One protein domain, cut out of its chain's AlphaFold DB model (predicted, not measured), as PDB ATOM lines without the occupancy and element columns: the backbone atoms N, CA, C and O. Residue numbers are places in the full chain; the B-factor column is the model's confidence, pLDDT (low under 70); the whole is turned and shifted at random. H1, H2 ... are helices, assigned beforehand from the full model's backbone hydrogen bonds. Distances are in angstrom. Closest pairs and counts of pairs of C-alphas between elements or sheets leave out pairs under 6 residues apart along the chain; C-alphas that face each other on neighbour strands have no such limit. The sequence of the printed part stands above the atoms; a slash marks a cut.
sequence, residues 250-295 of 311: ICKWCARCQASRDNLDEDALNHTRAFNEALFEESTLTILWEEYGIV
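Overview. This is residues 250 to 295 of the 311 residues of an uncharacterized protein of Paxillus rubicundulus Ve08.2h10 (UniProt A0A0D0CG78). Little regular structure is here: a long winding loop, residues 250 to 272, makes one end of the domain, and two short helices, H1 then H2, make a V at the other, joined by a tight link. The first and last printed residues lie close together beside H2. The printed part has 46 residues, 17 of them in the two named helices, with no named strand; the class is all helix. It is compact, with a radius of gyration of the C-alphas of 10.2 A, and spans 28 by 20 by 13 A.

Arrangement. Look first at H1, residues 273 to 282, then at H2, residues 285 to 291. They are close but not clearly touching; their closest C-alphas, of Leu 279 and Leu 288, are 7.5 A apart. They run opposite ways at a steep tilt of 60 degrees. In H1 and H2 every O i to N i+4 pair is within hydrogen-bond range.

Along the chain. Find C-alpha 273 at (148.635, 131.011, 149.194); from there H1 runs 14.2 A to C-alpha 282. H2 runs 10.1 A, from C-alpha 285 to C-alpha 291 at (139.273, 141.835, 159.222).

Size, cuts and confidence. The C-alphas farthest apart, of Asp 265 and Glu 281, stand 28.3 A apart. The printed part has no cut, and no printed residue is under pLDDT 70.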
ATOM      1  N   ILE A 250     149.079 139.723 162.720       86.00
ATOM      2  CA  ILE A 250     148.987 140.556 163.913       86.00
ATOM      3  C   ILE A 250     148.915 139.649 165.143       86.00
ATOM      4  O   ILE A 250     148.118 138.721 165.221       86.00
ATOM      5  N   CYS A 251     149.720 139.957 166.159       82.50
ATOM      6  CA  CYS A 251     149.687 139.242 167.432       82.50
ATOM      7  C   CYS A 251     148.249 139.158 167.993       82.50
ATOM      8  O   CYS A 251     147.529 140.163 168.023       82.50
ATOM      9  N   LYS A 252     147.887 137.972 168.495       86.44
ATOM     10  CA  LYS A 252     146.556 137.499 168.930       86.44
ATOM     11  C   LYS A 252     145.619 136.977 167.829       86.44
ATOM     12  O   LYS A 252     144.506 136.588 168.156       86.44
ATOM     13  N   TRP A 253     146.051 136.932 166.571       88.88
ATOM     14  CA  TRP A 253     145.362 136.208 165.493       88.88
ATOM     15  C   TRP A 253     145.998 134.838 165.240       88.88
ATOM     16  O   TRP A 253     147.167 134.628 165.574       88.88
ATOM     17  N   CYS A 254     145.267 133.890 164.655       86.06
ATOM     18  CA  CYS A 254     145.847 132.589 164.331       86.06
ATOM     19  C   CYS A 254     146.816 132.708 163.142       86.06
ATOM     20  O   CYS A 254     146.461 133.233 162.097       86.06
ATOM     21  N   ALA A 255     148.043 132.189 163.272       83.19
ATOM     22  CA  ALA A 255     149.010 132.180 162.167       83.19
ATOM     23  C   ALA A 255     148.703 131.110 161.099       83.19
ATOM     24  O   ALA A 255     149.349 131.071 160.053       83.19
ATOM     25  N   ARG A 256     147.742 130.217 161.376       82.44
ATOM     26  CA  ARG A 256     147.432 129.036 160.557       82.44
ATOM     27  C   ARG A 256     146.081 129.122 159.854       82.44
ATOM     28  O   ARG A 256     145.975 128.660 158.722       82.44
ATOM     29  N   CYS A 257     145.071 129.715 160.487       86.88
ATOM     30  CA  CYS A 257     143.708 129.777 159.967       86.88
ATOM     31  C   CYS A 257     143.087 131.167 160.095       86.88
ATOM     32  O   CYS A 257     143.554 132.009 160.851       86.88
ATOM     33  N   GLN A 258     141.990 131.360 159.372       86.12
ATOM     34  CA  GLN A 258     141.245 132.611 159.241       86.12
ATOM     35  C   GLN A 258     140.348 132.902 160.459       86.12
ATOM     36  O   GLN A 258     139.402 133.680 160.356       86.12
ATOM     37  N   ALA A 259     140.597 132.254 161.602       87.19
ATOM     38  CA  ALA A 259     139.807 132.461 162.807       87.19
ATOM     39  C   ALA A 259     139.959 133.904 163.297       87.19
ATOM     40  O   ALA A 259     141.072 134.435 163.393       87.19
ATOM     41  N   SER A 260     138.830 134.525 163.642       83.94
ATOM     42  CA  SER A 260     138.828 135.862 164.226       83.94
ATOM     43  C   SER A 260     139.563 135.854 165.563       83.94
ATOM     44  O   SER A 260     139.445 134.920 166.359       83.94
ATOM     45  N   ARG A 261     140.274 136.943 165.860       84.44
ATOM     46  CA  ARG A 261     140.943 137.139 167.151       84.44
ATOM     47  C   ARG A 261     140.002 136.992 168.356       84.44
ATOM     48  O   ARG A 261     140.465 136.630 169.437       84.44
ATOM     49  N   ASP A 262     138.718 137.295 168.186       87.75
ATOM     50  CA  ASP A 262     137.731 137.196 169.265       87.75
ATOM     51  C   ASP A 262     137.190 135.766 169.454       87.75
ATOM     52  O   ASP A 262     136.549 135.492 170.468       87.75
ATOM     53  N   ASN A 263     137.467 134.849 168.516       88.12
ATOM     54  CA  ASN A 263     136.972 133.473 168.528       88.12
ATOM     55  C   ASN A 263     137.959 132.496 167.855       88.12
ATOM     56  O   ASN A 263     137.711 131.978 166.769       88.12
ATOM     57  N   LEU A 264     139.101 132.244 168.501       84.31
ATOM     58  CA  LEU A 264     140.154 131.376 167.949       84.31
ATOM     59  C   LEU A 264     139.787 129.880 167.918       84.31
ATOM     60  O   LEU A 264     140.454 129.120 167.222       84.31
ATOM     61  N   ASP A 265     138.751 129.471 168.655       85.25
ATOM     62  CA  ASP A 265     138.258 128.086 168.699       85.25
ATOM     63  C   ASP A 265     137.268 127.771 167.560       85.25
ATOM     64  O   ASP A 265     136.747 126.658 167.470       85.25
ATOM     65  N   GLU A 266     136.971 128.750 166.701       86.56
ATOM     66  CA  GLU A 266     136.116 128.555 165.534       86.56
ATOM     67  C   GLU A 266     136.759 127.603 164.523       86.56
ATOM     68  O   GLU A 266     137.962 127.669 164.260       86.56
ATOM     69  N   ASP A 267     135.941 126.745 163.910       85.06
ATOM     70  CA  ASP A 267     136.369 125.905 162.792       85.06
ATOM     71  C   ASP A 267     136.540 126.770 161.535       85.06
ATOM     72  O   ASP A 267     135.643 126.910 160.700       85.06
ATOM     73  N   ALA A 268     137.685 127.444 161.464       85.44
ATOM     74  CA  ALA A 268     138.030 128.370 160.401       85.44
ATOM     75  C   ALA A 268     138.948 127.719 159.364       85.44
ATOM     76  O   ALA A 268     139.845 126.930 159.673       85.44
ATOM     77  N   LEU A 269     138.775 128.127 158.107       86.00
ATOM     78  CA  LEU A 269     139.618 127.678 157.006       86.00
ATOM     79  C   LEU A 269     141.078 128.087 157.217       86.00
ATOM     80  O   LEU A 269     141.375 129.175 157.709       86.00
ATOM     81  N   ASN A 270     142.009 127.235 156.788       82.94
ATOM     82  CA  ASN A 270     143.431 127.561 156.830       82.94
ATOM     83  C   ASN A 270     143.764 128.741 155.902       82.94
ATOM     84  O   ASN A 270     143.142 128.936 154.851       82.94
ATOM     85  N   HIS A 271     144.799 129.500 156.253       79.44
ATOM     86  CA  HIS A 271     145.425 130.402 155.297       79.44
ATOM     87  C   HIS A 271     146.031 129.570 154.167       79.44
ATOM     88  O   HIS A 271     146.778 128.618 154.397       79.44
ATOM     89  N   THR A 272     145.711 129.932 152.928       77.88
ATOM     90  CA  THR A 272     146.327 129.337 151.740       77.88
ATOM     91  C   THR A 272     146.978 130.431 150.913       77.88
ATOM     92  O   THR A 272     146.578 131.593 150.986       77.88
ATOM     93  N   ARG A 273     147.977 130.064 150.102       71.81
ATOM     94  CA  ARG A 273     148.635 131.011 149.194       71.81
ATOM     95  C   ARG A 273     147.620 131.703 148.288       71.81
ATOM     96  O   ARG A 273     147.602 132.922 148.243       71.81
ATOM     97  N   ALA A 274     146.773 130.917 147.623       76.38
ATOM     98  CA  ALA A 274     145.776 131.433 146.692       76.38
ATOM     99  C   ALA A 274     144.807 132.410 147.374       76.38
ATOM    100  O   ALA A 274     144.490 133.450 146.811       76.38
ATOM    101  N   PHE A 275     144.389 132.102 148.607       82.06
ATOM    102  CA  PHE A 275     143.556 133.004 149.394       82.06
ATOM    103  C   PHE A 275     144.285 134.309 149.721       82.06
ATOM    104  O   PHE A 275     143.754 135.376 149.442       82.06
ATOM    105  N   ASN A 276     145.506 134.233 150.263       80.94
ATOM    106  CA  ASN A 276     146.267 135.426 150.627       80.94
ATOM    107  C   ASN A 276     146.564 136.293 149.391       80.94
ATOM    108  O   ASN A 276     146.346 137.495 149.448       80.94
ATOM    109  N   GLU A 277     147.009 135.704 148.274       81.81
ATOM    110  CA  GLU A 277     147.279 136.419 147.014       81.81
ATOM    111  C   GLU A 277     146.034 137.158 146.502       81.81
ATOM    112  O   GLU A 277     146.115 138.360 146.256       81.81
ATOM    113  N   ALA A 278     144.875 136.492 146.446       84.31
ATOM    114  CA  ALA A 278     143.615 137.138 146.072       84.31
ATOM    115  C   ALA A 278     143.249 138.282 147.035       84.31
ATOM    116  O   ALA A 278     142.851 139.364 146.609       84.31
ATOM    117  N   LEU A 279     143.459 138.084 148.340       83.62
ATOM    118  CA  LEU A 279     143.218 139.107 149.355       83.62
ATOM    119  C   LEU A 279     144.106 140.343 149.141       83.62
ATOM    120  O   LEU A 279     143.629 141.469 149.254       83.62
ATOM    121  N   PHE A 280     145.384 140.143 148.817       81.94
ATOM    122  CA  PHE A 280     146.331 141.223 148.527       81.94
ATOM    123  C   PHE A 280     145.984 141.986 147.242       81.94
ATOM    124  O   PHE A 280     146.247 143.188 147.170       81.94
ATOM    125  N   GLU A 281     145.419 141.310 146.240       84.38
ATOM    126  CA  GLU A 281     145.003 141.928 144.976       84.38
ATOM    127  C   GLU A 281     143.688 142.710 145.104       84.38
ATOM    128  O   GLU A 281     143.552 143.787 144.519       84.38
ATOM    129  N   GLU A 282     142.728 142.194 145.874       86.06
ATOM    130  CA  GLU A 282     141.359 142.722 145.915       86.06
ATOM    131  C   GLU A 282     141.068 143.616 147.130       86.06
ATOM    132  O   GLU A 282     140.153 144.445 147.085       86.06
ATOM    133  N   SER A 283     141.827 143.481 148.222       85.56
ATOM    134  CA  SER A 283     141.542 144.176 149.483       85.56
ATOM    135  C   SER A 283     142.396 145.421 149.699       85.56
ATOM    136  O   SER A 283     143.489 145.596 149.164       85.56
ATOM    137  N   THR A 284     141.904 146.310 150.561       88.56
ATOM    138  CA  THR A 284     142.693 147.448 151.044       88.56
ATOM    139  C   THR A 284     143.553 147.046 152.241       88.56
ATOM    140  O   THR A 284     143.208 146.132 152.987       88.56
ATOM    141  N   LEU A 285     144.640 147.785 152.495       86.75
ATOM    142  CA  LEU A 285     145.482 147.577 153.684       86.75
ATOM    143  C   LEU A 285     144.692 147.640 155.001       86.75
ATOM    144  O   LEU A 285     145.051 146.961 155.957       86.75
ATOM    145  N   THR A 286     143.627 148.444 155.050       88.00
ATOM    146  CA  THR A 286     142.742 148.538 156.219       88.00
ATOM    147  C   THR A 286     141.974 147.238 156.432       88.00
ATOM    148  O   THR A 286     141.973 146.720 157.541       88.00
ATOM    149  N   ILE A 287     141.395 146.677 155.365       88.00
ATOM    150  CA  ILE A 287     140.657 145.405 155.415       88.00
ATOM    151  C   ILE A 287     141.594 144.266 155.829       88.00
ATOM    152  O   ILE A 287     141.282 143.521 156.754       88.00
ATOM    153  N   LEU A 288     142.782 144.185 155.217       87.75
ATOM    154  CA  LEU A 288     143.795 143.188 155.582       87.75
ATOM    155  C   LEU A 288     144.122 143.243 157.079       87.75
ATOM    156  O   LEU A 288     144.180 142.208 157.736       87.75
ATOM    157  N   TRP A 289     144.289 144.447 157.628       88.19
ATOM    158  CA  TRP A 289     144.650 144.639 159.028       88.19
ATOM    159  C   TRP A 289     143.500 144.341 160.000       88.19
ATOM    160  O   TRP A 289     143.715 143.684 161.019       88.19
ATOM    161  N   GLU A 290     142.305 144.866 159.732       87.25
ATOM    162  CA  GLU A 290     141.183 144.839 160.678       87.25
ATOM    163  C   GLU A 290     140.391 143.532 160.618       87.25
ATOM    164  O   GLU A 290     140.040 142.999 161.671       87.25
ATOM    165  N   GLU A 291     140.145 143.000 159.419       87.38
ATOM    166  CA  GLU A 291     139.273 141.835 159.222       87.38
ATOM    167  C   GLU A 291     140.043 140.514 159.182       87.38
ATOM    168  O   GLU A 291     139.513 139.484 159.592       87.38
ATOM    169  N   TYR A 292     141.301 140.544 158.735       86.50
ATOM    170  CA  TYR A 292     142.102 139.332 158.536       86.50
ATOM    171  C   TYR A 292     143.355 139.269 159.404       86.50
ATOM    172  O   TYR A 292     144.064 138.265 159.393       86.50
ATOM    173  N   GLY A 293     143.663 140.335 160.145       86.38
ATOM    174  CA  GLY A 293     144.858 140.383 160.976       86.38
ATOM    175  C   GLY A 293     146.165 140.277 160.185       86.38
ATOM    176  O   GLY A 293     147.165 139.839 160.742       86.38
ATOM    177  N   ILE A 294     146.177 140.655 158.904       87.12
ATOM    178  CA  ILE A 294     147.325 140.559 157.996       87.12
ATOM    179  C   ILE A 294     148.009 141.924 157.860       87.12
ATOM    180  O   ILE A 294     147.389 142.954 157.588       87.12
ATOM    181  N   VAL A 295     149.334 141.933 157.998       85.44
ATOM    182  CA  VAL A 295     150.169 143.116 157.765       85.44
ATOM    183  C   VAL A 295     150.486 143.224 156.272       85.44
ATOM    184  O   VAL A 295     151.482 142.687 155.789       85.44
TER     185      VAL A 295